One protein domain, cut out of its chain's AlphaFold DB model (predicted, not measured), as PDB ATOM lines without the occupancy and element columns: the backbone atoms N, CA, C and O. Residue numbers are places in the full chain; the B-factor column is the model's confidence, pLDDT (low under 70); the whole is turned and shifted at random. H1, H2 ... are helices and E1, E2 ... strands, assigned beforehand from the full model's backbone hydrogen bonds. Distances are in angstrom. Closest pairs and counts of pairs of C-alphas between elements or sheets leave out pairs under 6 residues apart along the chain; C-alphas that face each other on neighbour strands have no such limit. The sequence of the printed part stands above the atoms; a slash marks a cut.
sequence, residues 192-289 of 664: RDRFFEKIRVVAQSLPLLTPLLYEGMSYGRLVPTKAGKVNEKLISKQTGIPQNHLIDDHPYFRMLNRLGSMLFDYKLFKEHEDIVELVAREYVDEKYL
ATOM      1  N   ARG A 192      31.723 -18.527  11.915       86.25
ATOM      2  CA  ARG A 192      33.143 -18.868  11.967       86.25
ATOM      3  C   ARG A 192      33.942 -18.106  10.911       86.25
ATOM      4  O   ARG A 192      34.964 -17.491  11.197       86.25
ATOM      5  N   ASP A 193      33.371 -18.035   9.713       87.81
ATOM      6  CA  ASP A 193      33.817 -17.177   8.626       87.81
ATOM      7  C   ASP A 193      32.645 -16.346   8.096       87.81
ATOM      8  O   ASP A 193      31.781 -16.835   7.370       87.81
ATOM      9  N   ARG A 194      32.632 -15.051   8.426       86.50
ATOM     10  CA  ARG A 194      31.595 -14.113   7.959       86.50
ATOM     11  C   ARG A 194      31.513 -14.029   6.438       86.50
ATOM     12  O   ARG A 194      30.438 -13.758   5.903       86.50
ATOM     13  N   PHE A 195      32.643 -14.176   5.746       88.19
ATOM     14  CA  PHE A 195      32.667 -14.056   4.296       88.19
ATOM     15  C   PHE A 195      32.057 -15.299   3.647       88.19
ATOM     16  O   PHE A 195      31.159 -15.170   2.816       88.19
ATOM     17  N   PHE A 196      32.471 -16.485   4.096       90.56
ATOM     18  CA  PHE A 196      31.883 -17.753   3.668       90.56
ATOM     19  C   PHE A 196      30.385 -17.840   3.991       90.56
ATOM     20  O   PHE A 196      29.589 -18.162   3.112       90.56
ATOM     21  N   GLU A 197      29.978 -17.460   5.207       89.38
ATOM     22  CA  GLU A 197      28.566 -17.472   5.612       89.38
ATOM     23  C   GLU A 197      27.707 -16.606   4.685       89.38
ATOM     24  O   GLU A 197      26.636 -17.029   4.260       89.38
ATOM     25  N   LYS A 198      28.184 -15.417   4.286       90.62
ATOM     26  CA  LYS A 198      27.456 -14.606   3.301       90.62
ATOM     27  C   LYS A 198      27.306 -15.320   1.975       90.62
ATOM     28  O   LYS A 198      26.234 -15.235   1.384       90.62
ATOM     29  N   ILE A 199      28.377 -15.931   1.473       92.19
ATOM     30  CA  ILE A 199      28.346 -16.643   0.194       92.19
ATOM     31  C   ILE A 199      27.255 -17.709   0.253       92.19
ATOM     32  O   ILE A 199      26.403 -17.730  -0.634       92.19
ATOM     33  N   ARG A 200      27.221 -18.485   1.342       91.38
ATOM     34  CA  ARG A 200      26.203 -19.505   1.602       91.38
ATOM     35  C   ARG A 200      24.793 -18.915   1.668       91.38
ATOM     36  O   ARG A 200      23.929 -19.325   0.901       91.38
ATOM     37  N   VAL A 201      24.569 -17.897   2.503       90.88
ATOM     38  CA  VAL A 201      23.255 -17.237   2.643       90.88
ATOM     39  C   VAL A 201      22.778 -16.654   1.310       90.88
ATOM     40  O   VAL A 201      21.607 -16.783   0.951       90.88
ATOM     41  N   VAL A 202      23.674 -16.024   0.541       91.56
ATOM     42  CA  VAL A 202      23.341 -15.520  -0.796       91.56
ATOM     43  C   VAL A 202      22.969 -16.688  -1.699       91.56
ATOM     44  O   VAL A 202      21.864 -16.654  -2.231       91.56
ATOM     45  N   ALA A 203      23.820 -17.711  -1.819       91.50
ATOM     46  CA  ALA A 203      23.600 -18.890  -2.656       91.50
ATOM     47  C   ALA A 203      22.261 -19.581  -2.357       91.50
ATOM     48  O   ALA A 203      21.498 -19.840  -3.284       91.50
ATOM     49  N   GLN A 204      21.931 -19.771  -1.077       88.44
ATOM     50  CA  GLN A 204      20.668 -20.355  -0.615       88.44
ATOM     51  C   GLN A 204      19.458 -19.449  -0.886       88.44
ATOM     52  O   GLN A 204      18.369 -19.934  -1.180       88.44
ATOM     53  N   SER A 205      19.627 -18.123  -0.852       89.06
ATOM     54  CA  SER A 205      18.531 -17.183  -1.133       89.06
ATOM     55  C   SER A 205      18.166 -17.075  -2.622       89.06
ATOM     56  O   SER A 205      17.017 -16.767  -2.949       89.06
ATOM     57  N   LEU A 206      19.107 -17.331  -3.541       89.94
ATOM     58  CA  LEU A 206      18.869 -17.214  -4.989       89.94
ATOM     59  C   LEU A 206      17.748 -18.128  -5.508       89.94
ATOM     60  O   LEU A 206      16.852 -17.603  -6.184       89.94
ATOM     61  N   PRO A 207      17.732 -19.446  -5.220       86.81
ATOM     62  CA  PRO A 207      16.662 -20.329  -5.681       86.81
ATOM     63  C   PRO A 207      15.312 -20.004  -5.023       86.81
ATOM     64  O   PRO A 207      14.274 -20.303  -5.604       86.81
ATOM     65  N   LEU A 208      15.295 -19.334  -3.863       87.06
ATOM     66  CA  LEU A 208      14.062 -18.894  -3.197       87.06
ATOM     67  C   LEU A 208      13.456 -17.662  -3.876       87.06
ATOM     68  O   LEU A 208      12.255 -17.607  -4.138       87.06
ATOM     69  N   LEU A 209      14.288 -16.662  -4.180       87.94
ATOM     70  CA  LEU A 209      13.830 -15.385  -4.739       87.94
ATOM     71  C   LEU A 209      13.546 -15.463  -6.243       87.94
ATOM     72  O   LEU A 209      12.669 -14.753  -6.743       87.94
ATOM     73  N   THR A 210      14.265 -16.318  -6.972       90.62
ATOM     74  CA  THR A 210      14.189 -16.359  -8.440       90.62
ATOM     75  C   THR A 210      12.804 -16.769  -8.947       90.62
ATOM     76  O   THR A 210      12.238 -16.014  -9.734       90.62
ATOM     77  N   PRO A 211      12.168 -17.847  -8.458       89.56
ATOM     78  CA  PRO A 211      10.813 -18.231  -8.864       89.56
ATOM     79  C   PRO A 211       9.709 -17.249  -8.469       89.56
ATOM     80  O   PRO A 211       8.605 -17.296  -9.008       89.56
ATOM     81  N   LEU A 212       9.973 -16.382  -7.488       91.25
ATOM     82  CA  LEU A 212       9.029 -15.348  -7.070       91.25
ATOM     83  C   LEU A 212       9.047 -14.153  -8.031       91.25
ATOM     84  O   LEU A 212       8.016 -13.498  -8.211       91.25
ATOM     85  N   LEU A 213      10.207 -13.885  -8.634       92.69
ATOM     86  CA  LEU A 213      10.439 -12.772  -9.550       92.69
ATOM     87  C   LEU A 213      10.304 -13.185 -11.020       92.69
ATOM     88  O   LEU A 213       9.801 -12.395 -11.817       92.69
ATOM     89  N   TYR A 214      10.660 -14.411 -11.381       93.94
ATOM     90  CA  TYR A 214      10.765 -14.871 -12.764       93.94
ATOM     91  C   TYR A 214       9.999 -16.176 -12.984       93.94
ATOM     92  O   TYR A 214       9.877 -17.001 -12.081       93.94
ATOM     93  N   GLU A 215       9.479 -16.360 -14.195       92.81
ATOM     94  CA  GLU A 215       8.691 -17.546 -14.569       92.81
ATOM     95  C   GLU A 215       9.485 -18.581 -15.371       92.81
ATOM     96  O   GLU A 215       9.074 -19.737 -15.458       92.81
ATOM     97  N   GLY A 216      10.642 -18.196 -15.910       92.56
ATOM     98  CA  GLY A 216      11.526 -19.085 -16.654       92.56
ATOM     99  C   GLY A 216      12.629 -18.322 -17.379       92.56
ATOM    100  O   GLY A 216      12.933 -17.171 -17.048       92.56
ATOM    101  N   MET A 217      13.202 -18.961 -18.397       92.50
ATOM    102  CA  MET A 217      14.131 -18.329 -19.332       92.50
ATOM    103  C   MET A 217      13.582 -18.346 -20.759       92.50
ATOM    104  O   MET A 217      12.944 -19.311 -21.174       92.50
ATOM    105  N   SER A 218      13.890 -17.305 -21.528       92.62
ATOM    106  CA  SER A 218      13.614 -17.211 -22.961       92.62
ATOM    107  C   SER A 218      14.788 -16.523 -23.651       92.62
ATOM    108  O   SER A 218      15.269 -15.495 -23.179       92.62
ATOM    109  N   TYR A 219      15.300 -17.119 -24.734       88.94
ATOM    110  CA  TYR A 219      16.480 -16.629 -25.467       88.94
ATOM    111  C   TYR A 219      17.696 -16.320 -24.566       88.94
ATOM    112  O   TYR A 219      18.373 -15.308 -24.738       88.94
ATOM    113  N   GLY A 220      17.956 -17.179 -23.571       85.88
ATOM    114  CA  GLY A 220      19.079 -17.017 -22.632       85.88
ATOM    115  C   GLY A 220      18.911 -15.885 -21.611       85.88
ATOM    116  O   GLY A 220      19.888 -15.494 -20.969       85.88
ATOM    117  N   ARG A 221      17.696 -15.343 -21.470       90.69
ATOM    118  CA  ARG A 221      17.359 -14.282 -20.516       90.69
ATOM    119  C   ARG A 221      16.247 -14.714 -19.573       90.69
ATOM    120  O   ARG A 221      15.316 -15.405 -19.986       90.69
ATOM    121  N   LEU A 222      16.322 -14.274 -18.322       91.88
ATOM    122  CA  LEU A 222      15.232 -14.425 -17.358       91.88
ATOM    123  C   LEU A 222      13.967 -13.695 -17.836       91.88
ATOM    124  O   LEU A 222      14.035 -12.558 -18.304       91.88
ATOM    125  N   VAL A 223      12.808 -14.343 -17.696       94.31
ATOM    126  CA  VAL A 223      11.501 -13.763 -18.037       94.31
ATOM    127  C   VAL A 223      10.810 -13.297 -16.754       94.31
ATOM    128  O   VAL A 223      10.456 -14.138 -15.920       94.31
ATOM    129  N   PRO A 224      10.634 -11.979 -16.541       95.62
ATOM    130  CA  PRO A 224      10.082 -11.467 -15.295       95.62
ATOM    131  C   PRO A 224       8.564 -11.657 -15.226       95.62
ATOM    132  O   PRO A 224       7.824 -11.286 -16.142       95.62
ATOM    133  N   THR A 225       8.092 -12.141 -14.075       95.25
ATOM    134  CA  THR A 225       6.671 -12.106 -13.688       95.25
ATOM    135  C   THR A 225       6.193 -10.656 -13.514       95.25
ATOM    136  O   THR A 225       6.983  -9.711 -13.563       95.25
ATOM    137  N   LYS A 226       4.901 -10.441 -13.218       95.38
ATOM    138  CA  LYS A 226       4.398  -9.108 -12.826       95.38
ATOM    139  C   LYS A 226       5.172  -8.520 -11.634       95.38
ATOM    140  O   LYS A 226       5.583  -7.367 -11.695       95.38
ATOM    141  N   ALA A 227       5.440  -9.331 -10.606       95.06
ATOM    142  CA  ALA A 227       6.257  -8.929  -9.459       95.06
ATOM    143  C   ALA A 227       7.711  -8.628  -9.876       95.06
ATOM    144  O   ALA A 227       8.282  -7.619  -9.463       95.06
ATOM    145  N   GLY A 228       8.278  -9.463 -10.755       95.38
ATOM    146  CA  GLY A 228       9.608  -9.277 -11.341       95.38
ATOM    147  C   GLY A 228       9.776  -7.941 -12.049       95.38
ATOM    148  O   GLY A 228      10.715  -7.209 -11.754       95.38
ATOM    149  N   LYS A 229       8.826  -7.577 -12.920       96.06
ATOM    150  CA  LYS A 229       8.857  -6.314 -13.677       96.06
ATOM    151  C   LYS A 229       8.829  -5.091 -12.763       96.06
ATOM    152  O   LYS A 229       9.518  -4.109 -13.032       96.06
ATOM    153  N   VAL A 230       8.043  -5.149 -11.689       95.44
ATOM    154  CA  VAL A 230       7.967  -4.080 -10.682       95.44
ATOM    155  C   VAL A 230       9.299  -3.943  -9.944       95.44
ATOM    156  O   VAL A 230       9.821  -2.833  -9.823       95.44
ATOM    157  N   ASN A 231       9.883  -5.066  -9.519       93.31
ATOM    158  CA  ASN A 231      11.183  -5.083  -8.856       93.31
ATOM    159  C   ASN A 231      12.307  -4.577  -9.782       93.31
ATOM    160  O   ASN A 231      13.082  -3.709  -9.394       93.31
ATOM    161  N   GLU A 232      12.366  -5.045 -11.029       95.19
ATOM    162  CA  GLU A 232      13.317  -4.556 -12.033       95.19
ATOM    163  C   GLU A 232      13.192  -3.047 -12.261       95.19
ATOM    164  O   GLU A 232      14.196  -2.338 -12.255       95.19
ATOM    165  N   LYS A 233      11.969  -2.524 -12.396       95.00
ATOM    166  CA  LYS A 233      11.726  -1.083 -12.542       95.00
ATOM    167  C   LYS A 233      12.212  -0.297 -11.320       95.00
ATOM    168  O   LYS A 233      12.773   0.791 -11.469       95.00
ATOM    169  N   LEU A 234      12.016  -0.836 -10.113       91.12
ATOM    170  CA  LEU A 234      12.527  -0.242  -8.877       91.12
ATOM    171  C   LEU A 234      14.061  -0.188  -8.885       91.12
ATOM    172  O   LEU A 234      14.611   0.894  -8.663       91.12
ATOM    173  N   ILE A 235      14.737  -1.305  -9.174       91.25
ATOM    174  CA  ILE A 235      16.205  -1.352  -9.191       91.25
ATOM    175  C   ILE A 235      16.774  -0.489 -10.318       91.25
ATOM    176  O   ILE A 235      17.739   0.241 -10.100       91.25
ATOM    177  N   SER A 236      16.152  -0.495 -11.497       94.00
ATOM    178  CA  SER A 236      16.521   0.375 -12.617       94.00
ATOM    179  C   SER A 236      16.508   1.847 -12.199       94.00
ATOM    180  O   SER A 236      17.495   2.557 -12.384       94.00
ATOM    181  N   LYS A 237      15.440   2.294 -11.523       92.25
ATOM    182  CA  LYS A 237      15.349   3.667 -11.002       92.25
ATOM    183  C   LYS A 237      16.398   3.964  -9.924       92.25
ATOM    184  O   LYS A 237      16.903   5.079  -9.881       92.25
ATOM    185  N   GLN A 238      16.696   3.006  -9.044       87.25
ATOM    186  CA  GLN A 238      17.678   3.182  -7.965       87.25
ATOM    187  C   GLN A 238      19.122   3.233  -8.474       87.25
ATOM    188  O   GLN A 238      19.947   3.935  -7.901       87.25
ATOM    189  N   THR A 239      19.428   2.477  -9.526       87.00
ATOM    190  CA  THR A 239      20.799   2.299 -10.032       87.00
ATOM    191  C   THR A 239      21.112   3.193 -11.227       87.00
ATOM    192  O   THR A 239      22.272   3.323 -11.600       87.00
ATOM    193  N   GLY A 240      20.088   3.780 -11.854       93.19
ATOM    194  CA  GLY A 240      20.223   4.509 -13.115       93.19
ATOM    195  C   GLY A 240      20.468   3.604 -14.328       93.19
ATOM    196  O   GLY A 240      20.570   4.105 -15.445       93.19
ATOM    197  N   ILE A 241      20.539   2.281 -14.139       92.00
ATOM    198  CA  ILE A 241      20.716   1.312 -15.223       92.00
ATOM    199  C   ILE A 241      19.354   1.089 -15.895       92.00
ATOM    200  O   ILE A 241      18.398   0.727 -15.201       92.00
ATOM    201  N   PRO A 242      19.217   1.271 -17.223       94.88
ATOM    202  CA  PRO A 242      17.970   0.991 -17.932       94.88
ATOM    203  C   PRO A 242      17.474  -0.436 -17.682       94.88
ATOM    204  O   PRO A 242      18.263  -1.379 -17.653       94.88
ATOM    205  N   GLN A 243      16.159  -0.615 -17.527       94.62
ATOM    206  CA  GLN A 243      15.572  -1.911 -17.164       94.62
ATOM    207  C   GLN A 243      16.017  -3.056 -18.093       94.62
ATOM    208  O   GLN A 243      16.393  -4.126 -17.627       94.62
ATOM    209  N   ASN A 244      16.030  -2.817 -19.404       91.50
ATOM    210  CA  ASN A 244      16.441  -3.789 -20.421       91.50
ATOM    211  C   ASN A 244      17.944  -4.135 -20.394       91.50
ATOM    212  O   ASN A 244      18.342  -5.107 -21.036       91.50
ATOM    213  N   HIS A 245      18.759  -3.352 -19.684       90.75
ATOM    214  CA  HIS A 245      20.202  -3.548 -19.527       90.75
ATOM    215  C   HIS A 245      20.577  -4.140 -18.161       90.75
ATOM    216  O   HIS A 245      21.729  -4.505 -17.958       90.75
ATOM    217  N   LEU A 246      19.635  -4.281 -17.217       91.31
ATOM    218  CA  LEU A 246      19.938  -4.802 -15.878       91.31
ATOM    219  C   LEU A 246      20.641  -6.163 -15.925       91.31
ATOM    220  O   LEU A 246      21.629  -6.354 -15.224       91.31
ATOM    221  N   ILE A 247      20.168  -7.082 -16.771       89.44
ATOM    222  CA  ILE A 247      20.751  -8.425 -16.932       89.44
ATOM    223  C   ILE A 247      22.218  -8.375 -17.366       89.44
ATOM    224  O   ILE A 247      22.971  -9.259 -16.976       89.44
ATOM    225  N   ASP A 248      22.623  -7.360 -18.126       83.12
ATOM    226  CA  ASP A 248      23.965  -7.259 -18.705       83.12
ATOM    227  C   ASP A 248      24.898  -6.383 -17.850       83.12
ATOM    228  O   ASP A 248      26.088  -6.673 -17.730       83.12
ATOM    229  N   ASP A 249      24.358  -5.351 -17.196       84.56
ATOM    230  CA  ASP A 249      25.157  -4.317 -16.532       84.56
ATOM    231  C   ASP A 249      25.102  -4.405 -14.999       84.56
ATOM    232  O   ASP A 249      26.066  -4.052 -14.315       84.56
ATOM    233  N   HIS A 250      24.012  -4.917 -14.418       88.81
ATOM    234  CA  HIS A 250      23.866  -4.983 -12.965       88.81
ATOM    235  C   HIS A 250      24.428  -6.308 -12.407       88.81
ATOM    236  O   HIS A 250      23.902  -7.376 -12.734       88.81
ATOM    237  N   PRO A 251      25.424  -6.298 -11.489       87.44
ATOM    238  CA  PRO A 251      26.082  -7.516 -10.992       87.44
ATOM    239  C   PRO A 251      25.126  -8.589 -10.452       87.44
ATOM    240  O   PRO A 251      25.268  -9.764 -10.774       87.44
ATOM    241  N   TYR A 252      24.105  -8.185  -9.686       88.88
ATOM    242  CA  TYR A 252      23.100  -9.116  -9.157       88.88
ATOM    243  C   TYR A 252      22.264  -9.789 -10.260       88.88
ATOM    244  O   TYR A 252      22.063 -10.995 -10.216       88.88
ATOM    245  N   PHE A 253      21.797  -9.042 -11.268       90.50
ATOM    246  CA  PHE A 253      20.971  -9.614 -12.336       90.50
ATOM    247  C   PHE A 253      21.809 -10.456 -13.300       90.50
ATOM    248  O   PHE A 253      21.336 -11.502 -13.735       90.50
ATOM    249  N   ARG A 254      23.071 -10.080 -13.550       88.94
ATOM    250  CA  ARG A 254      24.044 -10.937 -14.248       88.94
ATOM    251  C   ARG A 254      24.219 -12.284 -13.553       88.94
ATOM    252  O   ARG A 254      24.143 -13.322 -14.203       88.94
ATOM    253  N   MET A 255      24.431 -12.260 -12.237       90.88
ATOM    254  CA  MET A 255      24.562 -13.463 -11.411       90.88
ATOM    255  C   MET A 255      23.307 -14.341 -11.512       90.88
ATOM    256  O   MET A 255      23.420 -15.528 -11.807       90.88
ATOM    257  N   LEU A 256      22.114 -13.754 -11.346       90.94
ATOM    258  CA  LEU A 256      20.847 -14.476 -11.500       90.94
ATOM    259  C   LEU A 256      20.692 -15.082 -12.898       90.94
ATOM    260  O   LEU A 256      20.308 -16.240 -13.024       90.94
ATOM    261  N   ASN A 257      21.007 -14.321 -13.949       89.44
ATOM    262  CA  ASN A 257      20.877 -14.790 -15.325       89.44
ATOM    263  C   ASN A 257      21.846 -15.938 -15.629       89.44
ATOM    264  O   ASN A 257      21.459 -16.908 -16.274       89.44
ATOM    265  N   ARG A 258      23.082 -15.866 -15.113       87.38
ATOM    266  CA  ARG A 258      24.089 -16.931 -15.245       87.38
ATOM    267  C   ARG A 258      23.633 -18.245 -14.613       87.38
ATOM    268  O   ARG A 258      23.957 -19.306 -15.132       87.38
ATOM    269  N   LEU A 259      22.890 -18.166 -13.513       88.69
ATOM    270  CA  LEU A 259      22.373 -19.328 -12.797       88.69
ATOM    271  C   LEU A 259      20.977 -19.758 -13.272       88.69
ATOM    272  O   LEU A 259      20.475 -20.776 -12.809       88.69
ATOM    273  N   GLY A 260      20.343 -19.011 -14.183       83.88
ATOM    274  CA  GLY A 260      18.902 -19.056 -14.433       83.88
ATOM    275  C   GLY A 260      18.309 -20.463 -14.531       83.88
ATOM    276  O   GLY A 260      17.437 -20.801 -13.736       83.88
ATOM    277  N   SER A 261      18.806 -21.317 -15.433       78.38
ATOM    278  CA  SER A 261      18.287 -22.688 -15.585       78.38
ATOM    279  C   SER A 261      18.436 -23.543 -14.322       78.38
ATOM    280  O   SER A 261      17.534 -24.315 -14.016       78.38
ATOM    281  N   MET A 262      19.526 -23.374 -13.568       84.94
ATOM    282  CA  MET A 262      19.763 -24.086 -12.305       84.94
ATOM    283  C   MET A 262      18.818 -23.607 -11.197       84.94
ATOM    284  O   MET A 262      18.425 -24.390 -10.347       84.94
ATOM    285  N   LEU A 263      18.413 -22.331 -11.206       80.75
ATOM    286  CA  LEU A 263      17.538 -21.766 -10.170       80.75
ATOM    287  C   LEU A 263      16.055 -22.123 -10.352       80.75
ATOM    288  O   LEU A 263      15.272 -21.968  -9.413       80.75
ATOM    289  N   PHE A 264      15.639 -22.570 -11.542       78.56
ATOM    290  CA  PHE A 264      14.250 -22.980 -11.785       78.56
ATOM    291  C   PHE A 264      13.977 -24.451 -11.478       78.56
ATOM    292  O   PHE A 264      12.831 -24.777 -11.158       78.56
ATOM    293  N   ASP A 265      14.997 -25.304 -11.556       80.62
ATOM    294  CA  ASP A 265      14.919 -26.730 -11.258       80.62
ATOM    295  C   ASP A 265      15.694 -27.020  -9.970       80.62
ATOM    296  O   ASP A 265      16.920 -26.968  -9.932       80.62
ATOM    297  N   TYR A 266      14.969 -27.322  -8.894       76.25
ATOM    298  CA  TYR A 266      15.579 -27.540  -7.585       76.25
ATOM    299  C   TYR A 266      16.502 -28.765  -7.545       76.25
ATOM    300  O   TYR A 266      17.494 -28.768  -6.815       76.25
ATOM    301  N   LYS A 267      16.203 -29.803  -8.335       81.81
ATOM    302  CA  LYS A 267      17.072 -30.976  -8.416       81.81
ATOM    303  C   LYS A 267      18.409 -30.576  -9.037       81.81
ATOM    304  O   LYS A 267      19.448 -30.882  -8.462       81.81
ATOM    305  N   LEU A 268      18.372 -29.806 -10.129       79.44
ATOM    306  CA  LEU A 268      19.585 -29.238 -10.725       79.44
ATOM    307  C   LEU A 268      20.311 -28.288  -9.766       79.44
ATOM    308  O   LEU A 268      21.535 -28.291  -9.737       79.44
ATOM    309  N   PHE A 269      19.589 -27.500  -8.963       84.50
ATOM    310  CA  PHE A 269      20.203 -26.673  -7.919       84.50
ATOM    311  C   PHE A 269      21.002 -27.522  -6.921       84.50
ATOM    312  O   PHE A 269      22.173 -27.231  -6.705       84.50
ATOM    313  N   LYS A 270      20.413 -28.583  -6.351       85.19
ATOM    314  CA  LYS A 270      21.116 -29.465  -5.399       85.19
ATOM    315  C   LYS A 270      22.276 -30.226  -6.048       85.19
ATOM    316  O   LYS A 270      23.303 -30.418  -5.411       85.19
ATOM    317  N   GLU A 271      22.143 -30.618  -7.315       86.81
ATOM    318  CA  GLU A 271      23.224 -31.255  -8.083       86.81
ATOM    319  C   GLU A 271      24.387 -30.294  -8.412       86.81
ATOM    320  O   GLU A 271      25.491 -30.752  -8.708       86.81
ATOM    321  N   HIS A 272      24.158 -28.976  -8.349       86.94
ATOM    322  CA  HIS A 272      25.115 -27.929  -8.733       86.94
ATOM    323  C   HIS A 272      25.280 -26.831  -7.669       86.94
ATOM    324  O   HIS A 272      25.570 -25.674  -7.992       86.94
ATOM    325  N   GLU A 273      25.083 -27.169  -6.393       88.31
ATOM    326  CA  GLU A 273      25.158 -26.215  -5.282       88.31
ATOM    327  C   GLU A 273      26.535 -25.535  -5.213       88.31
ATOM    328  O   GLU A 273      26.631 -24.323  -5.025       88.31
ATOM    329  N   ASP A 274      27.599 -26.287  -5.495       88.75
ATOM    330  CA  ASP A 274      28.975 -25.797  -5.571       88.75
ATOM    331  C   ASP A 274      29.168 -24.713  -6.648       88.75
ATOM    332  O   ASP A 274      29.861 -23.714  -6.423       88.75
ATOM    333  N   ILE A 275      28.521 -24.862  -7.809       89.06
ATOM    334  CA  ILE A 275      28.531 -23.860  -8.882       89.06
ATOM    335  C   ILE A 275      27.775 -22.604  -8.441       89.06
ATOM    336  O   ILE A 275      28.224 -21.484  -8.714       89.06
ATOM    337  N   VAL A 276      26.644 -22.766  -7.749       90.88
ATOM    338  CA  VAL A 276      25.848 -21.636  -7.249       90.88
ATOM    339  C   VAL A 276      26.626 -20.852  -6.198       90.88
ATOM    340  O   VAL A 276      26.711 -19.626  -6.308       90.88
ATOM    341  N   GLU A 277      27.258 -21.529  -5.238       92.12
ATOM    342  CA  GLU A 277      28.147 -20.904  -4.251       92.12
ATOM    343  C   GLU A 277      29.308 -20.170  -4.922       92.12
ATOM    344  O   GLU A 277      29.623 -19.029  -4.572       92.12
ATOM    345  N   LEU A 278      29.918 -20.783  -5.938       90.31
ATOM    346  CA  LEU A 278      31.022 -20.182  -6.675       90.31
ATOM    347  C   LEU A 278      30.607 -18.892  -7.397       90.31
ATOM    348  O   LEU A 278      31.369 -17.921  -7.419       90.31
ATOM    349  N   VAL A 279      29.419 -18.864  -7.997       89.81
ATOM    350  CA  VAL A 279      28.884 -17.680  -8.686       89.81
ATOM    351  C   VAL A 279      28.416 -16.622  -7.682       89.81
ATOM    352  O   VAL A 279      28.709 -15.438  -7.868       89.81
ATOM    353  N   ALA A 280      27.775 -17.028  -6.581       91.50
ATOM    354  CA  ALA A 280      27.425 -16.141  -5.474       91.50
ATOM    355  C   ALA A 280      28.675 -15.463  -4.904       91.50
ATOM    356  O   ALA A 280      28.690 -14.248  -4.704       91.50
ATOM    357  N   ARG A 281      29.763 -16.215  -4.730       91.44
ATOM    358  CA  ARG A 281      31.050 -15.683  -4.293       91.44
ATOM    359  C   ARG A 281      31.561 -14.554  -5.180       91.44
ATOM    360  O   ARG A 281      32.041 -13.576  -4.622       91.44
ATOM    361  N   GLU A 282      31.468 -14.648  -6.509       86.88
ATOM    362  CA  GLU A 282      31.924 -13.561  -7.403       86.88
ATOM    363  C   GLU A 282      31.200 -12.252  -7.094       86.88
ATOM    364  O   GLU A 282      31.819 -11.197  -6.979       86.88
ATOM    365  N   TYR A 283      29.886 -12.343  -6.896       88.50
ATOM    366  CA  TYR A 283      29.061 -11.199  -6.542       88.50
ATOM    367  C   TYR A 283      29.391 -10.645  -5.148       88.50
ATOM    368  O   TYR A 283      29.389  -9.427  -4.949       88.50
ATOM    369  N   VAL A 284      29.664 -11.517  -4.173       89.94
ATOM    370  CA  VAL A 284      29.977 -11.092  -2.802       89.94
ATOM    371  C   VAL A 284      31.410 -10.555  -2.682       89.94
ATOM    372  O   VAL A 284      31.631  -9.609  -1.926       89.94
ATOM    373  N   ASP A 285      32.370 -11.085  -3.443       87.75
ATOM    374  CA  ASP A 285      33.774 -10.641  -3.457       87.75
ATOM    375  C   ASP A 285      33.883  -9.133  -3.740       87.75
ATOM    376  O   ASP A 285      34.607  -8.413  -3.054       87.75
ATOM    377  N   GLU A 286      33.098  -8.612  -4.683       84.19
ATOM    378  CA  GLU A 286      33.084  -7.180  -5.021       84.19
ATOM    379  C   GLU A 286      32.435  -6.293  -3.948       84.19
ATOM    380  O   GLU A 286      32.448  -5.069  -4.061       84.19
ATOM    381  N   LYS A 287      31.832  -6.892  -2.920       85.81
ATOM    382  CA  LYS A 287      30.905  -6.236  -1.993       85.81
ATOM    383  C   LYS A 287      31.328  -6.333  -0.536       85.81
ATOM    384  O   LYS A 287      31.144  -5.383   0.222       85.81
ATOM    385  N   TYR A 288      31.967  -7.425  -0.152       88.06
ATOM    386  CA  TYR A 288      32.430  -7.633   1.209       88.06
ATOM    387  C   TYR A 288      33.487  -6.610   1.624       88.06
ATOM    388  O   TYR A 288      34.474  -6.406   0.916       88.06
ATOM    389  N   LEU A 289      33.272  -5.977   2.770       86.31
ATOM    390  CA  LEU A 289      34.087  -4.912   3.334       86.31
ATOM    391  C   LEU A 289      34.293  -5.170   4.835       86.31
ATOM    392  O   LEU A 289      33.338  -5.223   5.612       86.31
TER     393      LEU A 289
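This is residues 192 to 289 of the 664 residues of the protein "Serine/threonine protein kinase-related domain protein" of Rhodopirellula sallentina SM41 (UniProt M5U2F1). A long, kinked helix, H1, runs along one side of the model, and two helices, H4 and H6, lie side by side and cross it, running opposite ways. At one end of H1 the small hairpin of E1 and E2 packs on H4, and H2 makes a corner with the last residues of H1; short H3 leads from H2 to H4, and short H5 makes the turn from H4 to H6. The printed part has 98 residues, with six named helices and two named strands in the order H1, E1, E2, H2, H3, H4, H5, H6; the sheet, E1 - E2, is antiparallel. The class is mostly helix, and the whole is compact, with a radius of gyration of the C-alphas of 13.4 A and spans of 38 by 33 by 19 A.

H1, residues 194 to 213, has a kink of 35 degrees near residue 207. Its tight link leads to the hairpin of E1, residues 214 to 218, and E2, residues 221 to 224, where N 215 and O 223 are 3.0 A apart and N 218 and O 221 2.8 A, within hydrogen-bond range. H2, residues 226 to 239, touches residues 212 to 213 of H1 at a steep tilt of 48 degrees, the C-alphas of Leu 213 and Gly 228 being closest at 4.0 A. H3, residues 243 to 249, touches H2, with the C-alphas of Ser 236 and Gln 243 closest at 5.2 A. H4, residues 251 to 264, is the hub: it touches H3 only at the corner, and its Leu 263 comes closest to Pro 207 of H1, C-alphas 4.8 A apart. The closest C-alphas of H4 and E2 are those of Asn 257 and Leu 222, 6.0 A apart. H5, residues 266 to 271, only just touches H4, only at the corner, with 3 pairs of C-alphas within 8 A; the closest are those of Met 262 and Phe 269, 5.1 A apart. H6, residues 273 to 285, touches H4 at a shallow tilt of 9 degrees, opposite ways, with the C-alphas of Pro 251 and Tyr 283 closest at 6.5 A. H6 also touches residues 198 to 203 of H1, only just about perpendicular at 71 degrees, with the C-alphas of Ala 203 and Glu 277 closest at 5.2 A. H2 and H4 are apart. Every O i to N i+4 pair is within hydrogen-bond range in H2, H5 and H6; the counts are 12 of 16 in H1, 8 of 10 in H4 and 1 of 3 in H3, where 2 of 4 O i to N i+3 pairs are within range.

H1 begins at C-alpha 194, (31.595, -14.113, 7.959), and is 27.5 A long; E1 is 10.8 A and E2 9.4 A. H2 is 20.2 A, H3 9.9 A, H4 19.5 A, H5 8.5 A and H6 17.9 A, ending at C-alpha 285, (33.774, -10.641, -3.457).

The two C-alphas farthest apart are those of Arg 192 and Tyr 219, 41.0 A. The printed part has no cut, and the links between its named elements are tight. The mean pLDDT of the printed part is 89.3, and no printed residue is under 70.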